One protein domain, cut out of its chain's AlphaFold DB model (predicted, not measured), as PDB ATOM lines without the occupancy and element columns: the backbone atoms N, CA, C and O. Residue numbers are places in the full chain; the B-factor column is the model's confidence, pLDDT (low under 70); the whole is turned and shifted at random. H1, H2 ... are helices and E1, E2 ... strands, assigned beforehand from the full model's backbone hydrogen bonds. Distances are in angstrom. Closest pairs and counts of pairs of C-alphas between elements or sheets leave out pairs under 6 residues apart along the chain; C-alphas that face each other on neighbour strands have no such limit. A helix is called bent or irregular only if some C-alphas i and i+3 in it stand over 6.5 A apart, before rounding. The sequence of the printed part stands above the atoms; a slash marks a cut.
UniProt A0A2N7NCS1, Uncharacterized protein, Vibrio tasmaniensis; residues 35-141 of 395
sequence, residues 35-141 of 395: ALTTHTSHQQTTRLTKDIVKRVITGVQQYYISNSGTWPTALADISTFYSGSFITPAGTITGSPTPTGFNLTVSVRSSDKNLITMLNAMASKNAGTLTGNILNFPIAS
ATOM      1  N   ALA A  35     166.819 156.517 101.976       81.94
ATOM      2  CA  ALA A  35     166.266 157.652 102.715       81.94
ATOM      3  C   ALA A  35     164.735 157.569 102.841       81.94
ATOM      4  O   ALA A  35     164.206 157.787 103.931       81.94
ATOM      5  N   LEU A  36     164.033 157.177 101.773       85.31
ATOM      6  CA  LEU A  36     162.584 156.982 101.784       85.31
ATOM      7  C   LEU A  36     162.177 155.831 102.714       85.31
ATOM      8  O   LEU A  36     161.311 156.014 103.568       85.31
ATOM      9  N   THR A  37     162.839 154.673 102.621       87.31
ATOM     10  CA  THR A  37     162.594 153.542 103.531       87.31
ATOM     11  C   THR A  37     162.862 153.928 104.988       87.31
ATOM     12  O   THR A  37     162.078 153.579 105.870       87.31
ATOM     13  N   THR A  38     163.924 154.698 105.245       86.69
ATOM     14  CA  THR A  38     164.255 155.200 106.590       86.69
ATOM     15  C   THR A  38     163.174 156.151 107.107       86.69
ATOM     16  O   THR A  38     162.706 155.996 108.234       86.69
ATOM     17  N   HIS A  39     162.703 157.087 106.280       86.06
ATOM     18  CA  HIS A  39     161.635 158.013 106.654       86.06
ATOM     19  C   HIS A  39     160.318 157.286 106.965       86.06
ATOM     20  O   HIS A  39     159.714 157.529 108.012       86.06
ATOM     21  N   THR A  40     159.899 156.348 106.113       90.69
ATOM     22  CA  THR A  40     158.699 155.525 106.340       90.69
ATOM     23  C   THR A  40     158.826 154.691 107.618       90.69
ATOM     24  O   THR A  40     157.891 154.639 108.420       90.69
ATOM     25  N   SER A  41     160.004 154.110 107.871       91.62
ATOM     26  CA  SER A  41     160.297 153.391 109.118       91.62
ATOM     27  C   SER A  41     160.179 154.300 110.352       91.62
ATOM     28  O   SER A  41     159.558 153.923 111.352       91.62
ATOM     29  N   HIS A  42     160.677 155.539 110.278       93.25
ATOM     30  CA  HIS A  42     160.538 156.518 111.362       93.25
ATOM     31  C   HIS A  42     159.080 156.931 111.603       93.25
ATOM     32  O   HIS A  42     158.653 157.043 112.759       93.25
ATOM     33  N   GLN A  43     158.291 157.111 110.539       91.88
ATOM     34  CA  GLN A  43     156.857 157.402 110.648       91.88
ATOM     35  C   GLN A  43     156.111 156.259 111.340       91.88
ATOM     36  O   GLN A  43     155.338 156.496 112.273       91.88
ATOM     37  N   GLN A  44     156.379 155.017 110.936       92.25
ATOM     38  CA  GLN A  44     155.762 153.838 111.533       92.25
ATOM     39  C   GLN A  44     156.159 153.669 113.004       92.25
ATOM     40  O   GLN A  44     155.286 153.464 113.848       92.25
ATOM     41  N   THR A  45     157.444 153.833 113.322       92.88
ATOM     42  CA  THR A  45     157.972 153.796 114.698       92.88
ATOM     43  C   THR A  45     157.270 154.826 115.582       92.88
ATOM     44  O   THR A  45     156.788 154.496 116.667       92.88
ATOM     45  N   THR A  46     157.142 156.062 115.095       93.25
ATOM     46  CA  THR A  46     156.485 157.159 115.820       93.25
ATOM     47  C   THR A  46     154.996 156.881 116.036       93.25
ATOM     48  O   THR A  46     154.486 157.057 117.145       93.25
ATOM     49  N   ARG A  47     154.294 156.404 114.999       93.69
ATOM     50  CA  ARG A  47     152.860 156.082 115.061       93.69
ATOM     51  C   ARG A  47     152.569 154.964 116.058       93.69
ATOM     52  O   ARG A  47     151.738 155.142 116.939       93.69
ATOM     53  N   LEU A  48     153.290 153.848 115.963       93.88
ATOM     54  CA  LEU A  48     153.093 152.709 116.861       93.88
ATOM     55  C   LEU A  48     153.432 153.063 118.312       93.88
ATOM     56  O   LEU A  48     152.707 152.676 119.223       93.88
ATOM     57  N   THR A  49     154.491 153.850 118.530       94.50
ATOM     58  CA  THR A  49     154.841 154.348 119.869       94.50
ATOM     59  C   THR A  49     153.702 155.175 120.461       94.50
ATOM     60  O   THR A  49     153.286 154.918 121.588       94.50
ATOM     61  N   LYS A  50     153.137 156.109 119.686       93.81
ATOM     62  CA  LYS A  50     151.979 156.914 120.102       93.81
ATOM     63  C   LYS A  50     150.779 156.044 120.478       93.81
ATOM     64  O   LYS A  50     150.169 156.273 121.519       93.81
ATOM     65  N   ASP A  51     150.430 155.077 119.634       93.31
ATOM     66  CA  ASP A  51     149.233 154.255 119.831       93.31
ATOM     67  C   ASP A  51     149.354 153.380 121.087       93.31
ATOM     68  O   ASP A  51     148.402 153.278 121.866       93.31
ATOM     69  N   ILE A  52     150.537 152.809 121.341       94.56
ATOM     70  CA  ILE A  52     150.797 152.035 122.562       94.56
ATOM     71  C   ILE A  52     150.744 152.947 123.794       94.56
ATOM     72  O   ILE A  52     150.032 152.619 124.742       94.56
ATOM     73  N   VAL A  53     151.422 154.103 123.773       94.62
ATOM     74  CA  VAL A  53     151.411 155.059 124.898       94.62
ATOM     75  C   VAL A  53     149.985 155.499 125.227       94.62
ATOM     76  O   VAL A  53     149.597 155.461 126.390       94.62
ATOM     77  N   LYS A  54     149.159 155.826 124.223       93.25
ATOM     78  CA  LYS A  54     147.749 156.187 124.445       93.25
ATOM     79  C   LYS A  54     146.956 155.082 125.132       93.25
ATOM     80  O   LYS A  54     146.218 155.367 126.068       93.25
ATOM     81  N   ARG A  55     147.124 153.830 124.703       94.19
ATOM     82  CA  ARG A  55     146.443 152.689 125.332       94.19
ATOM     83  C   ARG A  55     146.885 152.485 126.782       94.19
ATOM     84  O   ARG A  55     146.039 152.180 127.617       94.19
ATOM     85  N   VAL A  56     148.171 152.681 127.085       95.62
ATOM     86  CA  VAL A  56     148.677 152.627 128.467       95.62
ATOM     87  C   VAL A  56     148.093 153.770 129.301       95.62
ATOM     88  O   VAL A  56     147.603 153.504 130.392       95.62
ATOM     89  N   ILE A  57     148.054 155.007 128.782       93.88
ATOM     90  CA  ILE A  57     147.412 156.152 129.460       93.88
ATOM     91  C   ILE A  57     145.960 155.820 129.812       93.88
ATOM     92  O   ILE A  57     145.548 156.011 130.954       93.88
ATOM     93  N   THR A  58     145.197 155.274 128.861       92.44
ATOM     94  CA  THR A  58     143.813 154.851 129.107       92.44
ATOM     95  C   THR A  58     143.730 153.779 130.194       92.44
ATOM     96  O   THR A  58     142.902 153.907 131.089       92.44
ATOM     97  N   GLY A  59     144.602 152.765 130.174       93.31
ATOM     98  CA  GLY A  59     144.651 151.737 131.221       93.31
ATOM     99  C   GLY A  59     144.942 152.308 132.615       93.31
ATOM    100  O   GLY A  59     144.263 151.958 133.576       93.31
ATOM    101  N   VAL A  60     145.886 153.253 132.717       94.44
ATOM    102  CA  VAL A  60     146.194 153.969 133.971       94.44
ATOM    103  C   VAL A  60     144.998 154.795 134.456       94.44
ATOM    104  O   VAL A  60     144.675 154.769 135.641       94.44
ATOM    105  N   GLN A  61     144.308 155.502 133.557       91.75
ATOM    106  CA  GLN A  61     143.121 156.284 133.917       91.75
ATOM    107  C   GLN A  61     141.954 155.394 134.370       91.75
ATOM    108  O   GLN A  61     141.262 155.741 135.325       91.75
ATOM    109  N   GLN A  62     141.749 154.239 133.733       89.06
ATOM    110  CA  GLN A  62     140.709 153.283 134.131       89.06
ATOM    111  C   GLN A  62     141.006 152.630 135.484       89.06
ATOM    112  O   GLN A  62     140.089 152.473 136.292       89.06
ATOM    113  N   TYR A  63     142.278 152.330 135.768       91.88
ATOM    114  CA  TYR A  63     142.707 151.912 137.102       91.88
ATOM    115  C   TYR A  63     142.375 152.984 138.144       91.88
ATOM    116  O   TYR A  63     141.712 152.695 139.133       91.88
ATOM    117  N   TYR A  64     142.748 154.243 137.893       89.56
ATOM    118  CA  TYR A  64     142.469 155.355 138.809       89.56
ATOM    119  C   TYR A  64     140.971 155.499 139.130       89.56
ATOM    120  O   TYR A  64     140.594 155.677 140.289       89.56
ATOM    121  N   ILE A  65     140.109 155.382 138.116       85.31
ATOM    122  CA  ILE A  65     138.649 155.448 138.280       85.31
ATOM    123  C   ILE A  65     138.129 154.251 139.089       85.31
ATOM    124  O   ILE A  65     137.303 154.426 139.984       85.31
ATOM    125  N   SER A  66     138.624 153.047 138.799       84.94
ATOM    126  CA  SER A  66     138.160 151.804 139.430       84.94
ATOM    127  C   SER A  66     138.656 151.638 140.868       84.94
ATOM    128  O   SER A  66     137.974 151.019 141.682       84.94
ATOM    129  N   ASN A  67     139.803 152.231 141.201       84.81
ATOM    130  CA  ASN A  67     140.456 152.153 142.510       84.81
ATOM    131  C   ASN A  67     140.254 153.436 143.338       84.81
ATOM    132  O   ASN A  67     141.140 153.868 144.079       84.81
ATOM    133  N   SER A  68     139.078 154.053 143.205       82.56
ATOM    134  CA  SER A  68     138.622 155.178 144.030       82.56
ATOM    135  C   SER A  68     139.572 156.381 144.077       82.56
ATOM    136  O   SER A  68     139.799 156.963 145.135       82.56
ATOM    137  N   GLY A  69     140.152 156.753 142.935       84.94
ATOM    138  CA  GLY A  69     141.045 157.907 142.846       84.94
ATOM    139  C   GLY A  69     142.477 157.633 143.317       84.94
ATOM    140  O   GLY A  69     143.225 158.575 143.580       84.94
ATOM    141  N   THR A  70     142.877 156.363 143.411       89.25
ATOM    142  CA  THR A  70     144.254 155.964 143.735       89.25
ATOM    143  C   THR A  70     145.025 155.630 142.459       89.25
ATOM    144  O   THR A  70     144.584 154.810 141.654       89.25
ATOM    145  N   TRP A  71     146.191 156.250 142.259       92.00
ATOM    146  CA  TRP A  71     147.083 155.917 141.142       92.00
ATOM    147  C   TRP A  71     147.741 154.541 141.333       92.00
ATOM    148  O   TRP A  71     147.989 154.143 142.473       92.00
ATOM    149  N   PRO A  72     148.059 153.811 140.248       94.31
ATOM    150  CA  PRO A  72     148.836 152.582 140.361       94.31
ATOM    151  C   PRO A  72     150.236 152.885 140.914       94.31
ATOM    152  O   PRO A  72     150.778 153.971 140.700       94.31
ATOM    153  N   THR A  73     150.836 151.928 141.617       92.44
ATOM    154  CA  THR A  73     152.217 152.054 142.122       92.44
ATOM    155  C   THR A  73     153.237 151.607 141.077       92.44
ATOM    156  O   THR A  73     154.334 152.161 141.004       92.44
ATOM    157  N   ALA A  74     152.843 150.668 140.214       91.31
ATOM    158  CA  ALA A  74     153.604 150.190 139.071       91.31
ATOM    159  C   ALA A  74     152.686 149.933 137.863       91.31
ATOM    160  O   ALA A  74     151.491 149.688 138.000       91.31
ATOM    161  N   LEU A  75     153.249 149.912 136.650       92.56
ATOM    162  CA  LEU A  75     152.483 149.573 135.439       92.56
ATOM    163  C   LEU A  75     151.937 148.136 135.432       92.56
ATOM    164  O   LEU A  75     151.016 147.841 134.681       92.56
ATOM    165  N   ALA A  76     152.461 147.236 136.263       91.31
ATOM    166  CA  ALA A  76     151.892 145.897 136.403       91.31
ATOM    167  C   ALA A  76     150.478 145.920 137.025       91.31
ATOM    168  O   ALA A  76     149.649 145.065 136.704       91.31
ATOM    169  N   ASP A  77     150.179 146.934 137.842       91.94
ATOM    170  CA  ASP A  77     148.914 147.056 138.578       91.94
ATOM    171  C   ASP A  77     147.725 147.291 137.633       91.94
ATOM    172  O   ASP A  77     146.590 146.943 137.945       91.94
ATOM    173  N   ILE A  78     147.975 147.827 136.432       94.62
ATOM    174  CA  ILE A  78     146.924 148.112 135.447       94.62
ATOM    175  C   ILE A  78     146.562 146.904 134.571       94.62
ATOM    176  O   ILE A  78     145.830 147.066 133.596       94.62
ATOM    177  N   SER A  79     147.062 145.705 134.879       91.88
ATOM    178  CA  SER A  79     146.874 144.489 134.064       91.88
ATOM    179  C   SER A  79     145.406 144.118 133.813       91.88
ATOM    180  O   SER A  79     145.078 143.598 132.747       91.88
ATOM    181  N   THR A  80     144.495 144.454 134.730       90.69
ATOM    182  CA  THR A  80     143.040 144.284 134.542       90.69
ATOM    183  C   THR A  80     142.457 145.235 133.489       90.69
ATOM    184  O   THR A  80     141.443 144.927 132.868       90.69
ATOM    185  N   PHE A  81     143.105 146.380 133.252       91.31
ATOM    186  CA  PHE A  81     142.639 147.452 132.364       91.31
ATOM    187  C   PHE A  81     143.484 147.589 131.087       91.31
ATOM    188  O   PHE A  81     143.140 148.357 130.186       91.31
ATOM    189  N   TYR A  82     144.593 146.855 130.991       93.62
ATOM    190  CA  TYR A  82     145.515 146.888 129.864       93.62
ATOM    191  C   TYR A  82     146.188 145.526 129.645       93.62
ATOM    192  O   TYR A  82     146.923 145.037 130.495       93.62
ATOM    193  N   SER A  83     145.993 144.951 128.455       88.31
ATOM    194  CA  SER A  83     146.518 143.636 128.052       88.31
ATOM    195  C   SER A  83     147.670 143.695 127.033       88.31
ATOM    196  O   SER A  83     147.988 142.697 126.389       88.31
ATOM    197  N   GLY A  84     148.264 144.872 126.812       89.25
ATOM    198  CA  GLY A  84     149.344 145.056 125.838       89.25
ATOM    199  C   GLY A  84     150.752 144.918 126.429       89.25
ATOM    200  O   GLY A  84     150.934 144.641 127.609       89.25
ATOM    201  N   SER A  85     151.766 145.148 125.589       89.62
ATOM    202  CA  SER A  85     153.169 145.215 126.013       89.62
ATOM    203  C   SER A  85     153.578 146.646 126.361       89.62
ATOM    204  O   SER A  85     153.316 147.574 125.596       89.62
ATOM    205  N   PHE A  86     154.330 146.817 127.451       94.38
ATOM    206  CA  PHE A  86     154.976 148.085 127.821       94.38
ATOM    207  C   PHE A  86     156.249 148.370 127.008       94.38
ATOM    208  O   PHE A  86     157.125 149.114 127.440       94.38
ATOM    209  N   ILE A  87     156.387 147.774 125.826       93.25
ATOM    210  CA  ILE A  87     157.510 147.984 124.916       93.25
ATOM    211  C   ILE A  87     156.969 148.591 123.626       93.25
ATOM    212  O   ILE A  87     156.087 148.034 122.976       93.25
ATOM    213  N   THR A  88     157.529 149.732 123.239       93.62
ATOM    214  CA  THR A  88     157.263 150.393 121.959       93.62
ATOM    215  C   THR A  88     158.451 150.221 121.014       93.62
ATOM    216  O   THR A  88     159.570 149.985 121.477       93.62
ATOM    217  N   PRO A  89     158.265 150.419 119.695       93.62
ATOM    218  CA  PRO A  89     159.386 150.469 118.759       93.62
ATOM    219  C   PRO A  89     160.445 151.533 119.100       93.62
ATOM    220  O   PRO A  89     161.613 151.351 118.769       93.62
ATOM    221  N   ALA A  90     160.066 152.628 119.773       92.25
ATOM    222  CA  ALA A  90     161.010 153.663 120.197       92.25
ATOM    223  C   ALA A  90     161.752 153.321 121.501       92.25
ATOM    224  O   ALA A  90     162.870 153.798 121.705       92.25
ATOM    225  N   GLY A  91     161.154 152.516 122.384       94.00
ATOM    226  CA  GLY A  91     161.677 152.289 123.730       94.00
ATOM    227  C   GLY A  91     160.722 151.580 124.688       94.00
ATOM    228  O   GLY A  91     159.576 151.286 124.353       94.00
ATOM    229  N   THR A  92     161.198 151.318 125.903       94.44
ATOM    230  CA  THR A  92     160.395 150.714 126.983       94.44
ATOM    231  C   THR A  92     159.618 151.793 127.733       94.44
ATOM    232  O   THR A  92     160.182 152.843 128.032       94.44
ATOM    233  N   ILE A  93     158.349 151.520 128.037       95.69
ATOM    234  CA  ILE A  93     157.480 152.359 128.859       95.69
ATOM    235  C   ILE A  93     157.675 151.980 130.328       95.69
ATOM    236  O   ILE A  93     157.546 150.815 130.700       95.69
ATOM    237  N   THR A  94     157.932 152.974 131.166       95.19
ATOM    238  CA  THR A  94     157.854 152.865 132.626       95.19
ATOM    239  C   THR A  94     156.889 153.918 133.158       95.19
ATOM    240  O   THR A  94     156.518 154.853 132.448       95.19
ATOM    241  N   GLY A  95     156.433 153.752 134.397       94.38
ATOM    242  CA  GLY A  95     155.479 154.668 135.002       94.38
ATOM    243  C   GLY A  95     155.650 154.742 136.507       94.38
ATOM    244  O   GLY A  95     156.018 153.750 137.132       94.38
ATOM    245  N   SER A  96     155.385 155.917 137.067       92.38
ATOM    246  CA  SER A  96     155.420 156.144 138.512       92.38
ATOM    247  C   SER A  96     154.383 157.192 138.919       92.38
ATOM    248  O   SER A  96     154.128 158.121 138.139       92.38
ATOM    249  N   PRO A  97     153.782 157.067 140.113       92.38
ATOM    250  CA  PRO A  97     152.893 158.089 140.641       92.38
ATOM    251  C   PRO A  97     153.678 159.363 140.969       92.38
ATOM    252  O   PRO A  97     154.834 159.323 141.389       92.38
ATOM    253  N   THR A  98     153.030 160.507 140.788       89.12
ATOM    254  CA  THR A  98     153.512 161.823 141.217       89.12
ATOM    255  C   THR A  98     152.524 162.406 142.233       89.12
ATOM    256  O   THR A  98     151.402 161.909 142.343       89.12
ATOM    257  N   PRO A  99     152.876 163.473 142.975       81.75
ATOM    258  CA  PRO A  99     151.960 164.069 143.954       81.75
ATOM    259  C   PRO A  99     150.609 164.516 143.372       81.75
ATOM    260  O   PRO A  99     149.624 164.598 144.096       81.75
ATOM    261  N   THR A 100     150.556 164.810 142.071       80.94
ATOM    262  CA  THR A 100     149.375 165.364 141.394       80.94
ATOM    263  C   THR A 100     148.855 164.482 140.258       80.94
ATOM    264  O   THR A 100     147.978 164.910 139.508       80.94
ATOM    265  N   GLY A 101     149.403 163.280 140.062       90.06
ATOM    266  CA  GLY A 101     149.103 162.492 138.872       90.06
ATOM    267  C   GLY A 101     149.880 161.186 138.766       90.06
ATOM    268  O   GLY A 101     150.411 160.654 139.737       90.06
ATOM    269  N   PHE A 102     149.977 160.693 137.540       94.75
ATOM    270  CA  PHE A 102     150.858 159.589 137.181       94.75
ATOM    271  C   PHE A 102     151.705 160.007 135.989       94.75
ATOM    272  O   PHE A 102     151.227 160.706 135.101       94.75
ATOM    273  N   ASN A 103     152.968 159.610 135.950       94.44
ATOM    274  CA  ASN A 103     153.869 160.010 134.881       94.44
ATOM    275  C   ASN A 103     154.376 158.779 134.136       94.44
ATOM    276  O   ASN A 103     154.970 157.891 134.749       94.44
ATOM    277  N   LEU A 104     154.142 158.736 132.823       96.00
ATOM    278  CA  LEU A 104     154.702 157.714 131.944       96.00
ATOM    279  C   LEU A 104     155.969 158.231 131.287       96.00
ATOM    280  O   LEU A 104     155.998 159.350 130.775       96.00
ATOM    281  N   THR A 105     156.987 157.383 131.222       95.44
ATOM    282  CA  THR A 105     158.218 157.698 130.506       95.44
ATOM    283  C   THR A 105     158.553 156.628 129.483       95.44
ATOM    284  O   THR A 105     158.261 155.452 129.693       95.44
ATOM    285  N   VAL A 106     159.150 157.030 128.360       96.00
ATOM    286  CA  VAL A 106     159.688 156.116 127.348       96.00
ATOM    287  C   VAL A 106     161.155 156.440 127.115       96.00
ATOM    288  O   VAL A 106     161.481 157.517 126.611       96.00
ATOM    289  N   SER A 107     162.038 155.502 127.455       93.62
ATOM    290  CA  SER A 107     163.475 155.625 127.184       93.62
ATOM    291  C   SER A 107     163.752 155.327 125.712       93.62
ATOM    292  O   SER A 107     163.758 154.165 125.295       93.62
ATOM    293  N   VAL A 108     163.960 156.378 124.920       92.62
ATOM    294  CA  VAL A 108     164.220 156.302 123.481       92.62
ATOM    295  C   VAL A 108     165.588 155.666 123.233       92.62
ATOM    296  O   VAL A 108     166.600 156.127 123.754       92.62
ATOM    297  N   ARG A 109     165.623 154.601 122.425       89.25
ATOM    298  CA  ARG A 109     166.849 153.821 122.152       89.25
ATOM    299  C   ARG A 109     167.656 154.323 120.952       89.25
ATOM    300  O   ARG A 109     168.793 153.904 120.767       89.25
ATOM    301  N   SER A 110     167.064 155.170 120.113       86.19
ATOM    302  CA  SER A 110     167.693 155.669 118.888       86.19
ATOM    303  C   SER A 110     168.406 156.998 119.115       86.19
ATOM    304  O   SER A 110     167.871 157.880 119.782       86.19
ATOM    305  N   SER A 111     169.576 157.160 118.497       86.50
ATOM    306  CA  SER A 111     170.309 158.427 118.392       86.50
ATOM    307  C   SER A 111     170.070 159.152 117.056       86.50
ATOM    308  O   SER A 111     170.724 160.159 116.778       86.50
ATOM    309  N   ASP A 112     169.174 158.645 116.199       90.50
ATOM    310  CA  ASP A 112     168.852 159.268 114.912       90.50
ATOM    311  C   ASP A 112     168.080 160.584 115.116       90.50
ATOM    312  O   ASP A 112     166.959 160.603 115.633       90.50
ATOM    313  N   LYS A 113     168.670 161.698 114.663       89.31
ATOM    314  CA  LYS A 113     168.114 163.051 114.827       89.31
ATOM    315  C   LYS A 113     166.740 163.226 114.176       89.31
ATOM    316  O   LYS A 113     165.901 163.948 114.720       89.31
ATOM    317  N   ASN A 114     166.489 162.582 113.036       89.62
ATOM    318  CA  ASN A 114     165.213 162.692 112.333       89.62
ATOM    319  C   ASN A 114     164.112 161.958 113.101       89.62
ATOM    320  O   ASN A 114     163.025 162.509 113.284       89.62
ATOM    321  N   LEU A 115     164.399 160.757 113.614       91.88
ATOM    322  CA  LEU A 115     163.447 160.028 114.455       91.88
ATOM    323  C   LEU A 115     163.174 160.768 115.772       91.88
ATOM    324  O   LEU A 115     162.016 160.921 116.153       91.88
ATOM    325  N   ILE A 116     164.216 161.276 116.435       92.94
ATOM    326  CA  ILE A 116     164.099 162.077 117.665       92.94
ATOM    327  C   ILE A 116     163.203 163.300 117.431       92.94
ATOM    328  O   ILE A 116     162.308 163.574 118.229       92.94
ATOM    329  N   THR A 117     163.377 163.995 116.303       91.75
ATOM    330  CA  THR A 117     162.545 165.152 115.933       91.75
ATOM    331  C   THR A 117     161.076 164.758 115.758       91.75
ATOM    332  O   THR A 117     160.183 165.449 116.254       91.75
ATOM    333  N   MET A 118     160.803 163.623 115.106       93.50
ATOM    334  CA  MET A 118     159.438 163.114 114.922       93.50
ATOM    335  C   MET A 118     158.793 162.663 116.238       93.50
ATOM    336  O   MET A 118     157.614 162.939 116.466       93.50
ATOM    337  N   LEU A 119     159.558 162.020 117.124       94.62
ATOM    338  CA  LEU A 119     159.101 161.622 118.456       94.62
ATOM    339  C   LEU A 119     158.822 162.836 119.347       94.62
ATOM    340  O   LEU A 119     157.799 162.850 120.026       94.62
ATOM    341  N   ASN A 120     159.663 163.873 119.295       94.06
ATOM    342  CA  ASN A 120     159.425 165.129 120.007       94.06
ATOM    343  C   ASN A 120     158.134 165.805 119.518       94.06
ATOM    344  O   ASN A 120     157.254 166.123 120.312       94.06
ATOM    345  N   ALA A 121     157.962 165.933 118.196       92.69
ATOM    346  CA  ALA A 121     156.742 166.492 117.613       92.69
ATOM    347  C   ALA A 121     155.489 165.673 117.975       92.69
ATOM    348  O   ALA A 121     154.405 166.233 118.161       92.69
ATOM    349  N   MET A 122     155.620 164.347 118.078       94.00
ATOM    350  CA  MET A 122     154.553 163.470 118.547       94.00
ATOM    351  C   MET A 122     154.236 163.708 120.025       94.00
ATOM    352  O   MET A 122     153.058 163.863 120.350       94.00
ATOM    353  N   ALA A 123     155.243 163.783 120.899       93.12
ATOM    354  CA  ALA A 123     155.046 164.027 122.324       93.12
ATOM    355  C   ALA A 123     154.339 165.359 122.575       93.12
ATOM    356  O   ALA A 123     153.273 165.356 123.191       93.12
ATOM    357  N   SER A 124     154.823 166.457 121.985       91.25
ATOM    358  CA  SER A 124     154.219 167.786 122.162       91.25
ATOM    359  C   SER A 124     152.750 167.832 121.730       91.25
ATOM    360  O   SER A 124     151.930 168.484 122.370       91.25
ATOM    361  N   LYS A 125     152.374 167.093 120.675       90.75
ATOM    362  CA  LYS A 125     150.976 166.987 120.212       90.75
ATOM    363  C   LYS A 125     150.079 166.130 121.111       90.75
ATOM    364  O   LYS A 125     148.866 166.142 120.929       90.75
ATOM    365  N   ASN A 126     150.647 165.347 122.024       88.12
ATOM    366  CA  ASN A 126     149.912 164.459 122.930       88.12
ATOM    367  C   ASN A 126     150.222 164.788 124.400       88.12
ATOM    368  O   ASN A 126     150.285 163.881 125.223       88.12
ATOM    369  N   ALA A 127     150.414 166.079 124.706       88.19
ATOM    370  CA  ALA A 127     150.664 166.603 126.053       88.19
ATOM    371  C   ALA A 127     151.900 166.012 126.762       88.19
ATOM    372  O   ALA A 127     151.979 166.027 127.985       88.19
ATOM    373  N   GLY A 128     152.866 165.505 125.997       91.69
ATOM    374  CA  GLY A 128     154.155 165.045 126.493       91.69
ATOM    375  C   GLY A 128     155.308 165.953 126.076       91.69
ATOM    376  O   GLY A 128     155.152 166.871 125.271       91.69
ATOM    377  N   THR A 129     156.492 165.663 126.596       93.81
ATOM    378  CA  THR A 129     157.744 166.362 126.276       93.81
ATOM    379  C   THR A 129     158.855 165.357 125.988       93.81
ATOM    380  O   THR A 129     158.785 164.208 126.415       93.81
ATOM    381  N   LEU A 130     159.890 165.763 125.251       92.38
ATOM    382  CA  LEU A 130     161.132 164.999 125.125       92.38
ATOM    383  C   LEU A 130     162.252 165.765 125.833       92.38
ATOM    384  O   LEU A 130     162.527 166.915 125.494       92.38
ATOM    385  N   THR A 131     162.910 165.142 126.809       91.69
ATOM    386  CA  THR A 131     164.078 165.714 127.498       91.69
ATOM    387  C   THR A 131     165.235 164.727 127.423       91.69
ATOM    388  O   THR A 131     165.158 163.616 127.949       91.69
ATOM    389  N   GLY A 132     166.298 165.102 126.706       87.69
ATOM    390  CA  GLY A 132     167.359 164.164 126.330       87.69
ATOM    391  C   GLY A 132     166.789 163.008 125.501       87.69
ATOM    392  O   GLY A 132     166.210 163.235 124.441       87.69
ATOM    393  N   ASN A 133     166.905 161.784 126.020       90.31
ATOM    394  CA  ASN A 133     166.385 160.560 125.394       90.31
ATOM    395  C   ASN A 133     165.115 160.023 126.078       90.31
ATOM    396  O   ASN A 133     164.783 158.850 125.921       90.31
ATOM    397  N   ILE A 134     164.414 160.836 126.874       93.38
ATOM    398  CA  ILE A 134     163.230 160.398 127.622       93.38
ATOM    399  C   ILE A 134     162.006 161.165 127.136       93.38
ATOM    400  O   ILE A 134     161.928 162.385 127.292       93.38
ATOM    401  N   LEU A 135     161.049 160.441 126.551       95.44
ATOM    402  CA  LEU A 135     159.708 160.971 126.315       95.44
ATOM    403  C   LEU A 135     158.938 160.902 127.628       95.44
ATOM    404  O   LEU A 135     158.888 159.842 128.244       95.44
ATOM    405  N   ASN A 136     158.330 162.003 128.031       94.88
ATOM    406  CA  ASN A 136     157.614 162.149 129.284       94.88
ATOM    407  C   ASN A 136     156.150 162.500 129.012       94.88
ATOM    408  O   ASN A 136     155.883 163.461 128.295       94.88
ATOM    409  N   PHE A 137     155.212 161.757 129.591       95.50
ATOM    410  CA  PHE A 137     153.773 161.956 129.422       95.50
ATOM    411  C   PHE A 137     153.096 162.039 130.799       95.50
ATOM    412  O   PHE A 137     152.789 160.997 131.392       95.50
ATOM    413  N   PRO A 138     152.857 163.255 131.321       93.62
ATOM    414  CA  PRO A 138     152.098 163.436 132.548       93.62
ATOM    415  C   PRO A 138     150.619 163.102 132.318       93.62
ATOM    416  O   PRO A 138     149.998 163.546 131.351       93.62
ATOM    417  N   ILE A 139     150.043 162.338 133.236       92.62
ATOM    418  CA  ILE A 139     148.629 161.976 133.275       92.62
ATOM    419  C   ILE A 139     148.014 162.674 134.485       92.62
ATOM    420  O   ILE A 139     148.332 162.354 135.631       92.62
ATOM    421  N   ALA A 140     147.135 163.637 134.221       87.31
ATOM    422  CA  ALA A 140     146.329 164.280 135.250       87.31
ATOM    423  C   ALA A 140     145.124 163.405 135.634       87.31
ATOM    424  O   ALA A 140     144.669 162.569 134.843       87.31
ATOM    425  N   SER A 141     144.585 163.626 136.835       82.25
ATOM    426  CA  SER A 141     143.331 163.006 137.271       82.25
ATOM    427  C   SER A 141     142.202 163.357 136.290       82.25
ATOM    428  O   SER A 141     142.065 164.529 135.931       82.25
TER     429      SER A 141
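This is residues 35 to 141 of the 395 residues of an uncharacterized protein of Vibrio tasmaniensis (UniProt A0A2N7NCS1). One long helix, H1, lies lengthwise over one face of a strongly twisted four-stranded sheet, and a shorter helix, H3, packs beside it on the same face, leaving the other face bare. H1 makes the longest axis, and the small helix H2 sits by the E1 edge of the sheet. The 107 printed residues hold three named helices and four named strands, in the order H1, H2, E1, E2, H3, E3, E4; the antiparallel sheet runs E1, E2, E4, E3, and the class is mixed, helices and strands. The whole is compact, with a radius of gyration of the C-alphas of 14.1 A, yet elongated, spanning 50 by 25 by 19 A.

H1, residues 35 to 66, is on the sheet of E1, residues 91 to 98, E2, residues 101 to 108, E4, residues 134 to 140, and E3, residues 129 to 131. It lies over E2 at a height over the sheet of 8.1 A and runs along the strands, at 23 degrees to E2 on the local plane. H2, residues 75 to 80, touches residues 59 to 63 of H1 alone, closest at the C-alphas of Tyr 63 and Ile 78, 5.9 A, at a steep tilt of 69.7 degrees, only just short of about perpendicular. H2 only grazes the sheet, with residues 75 to 76. The hairpin E1 and E2 has N 94 and O 105 within hydrogen-bond range at 2.9 A. H3, residues 113 to 125, is on the same face as H1, over E4 and E3, at a height over the sheet of 9.0 A. H3 touches residues 42 to 50 of H1 alone, closest at the C-alphas of His 42 and Leu 115, 5.5 A, at a shallow tilt of 34 degrees, only just short of steep. E2, H3 and E3 form a split strand-helix-strand unit, two strands running the same way with E4 between them, and its crossover is right-handed. N 139 and O 102 of E4 and E2 are 2.7 A apart, and N 129 and O 136 of the hairpin E3 and E4 2.8 A, both within hydrogen-bond range. Every O i to N i+4 pair is within range in H1 and H3; H2 has 0 of 2, with 1 of 3 O i to N i+3 pairs.

H1 begins at C-alpha 35 (166.266, 157.652, 102.715) and is 46.6 A long. H2 is irregular, with C-alphas 77 and 80 7.6 A apart. E1 is 21.5 A long, E2 22.4 A, H3 18.4 A, the three-residue E3 6.5 A and E4 18.9 A. E4 ends at C-alpha 140 (146.329, 164.280, 135.250).

The two C-alphas farthest apart, of Ala 35 and Ser 68, are 49.8 A apart. The printed part has no cut and no long link. The mean pLDDT of the printed part is 91.4, and no printed residue is under 70.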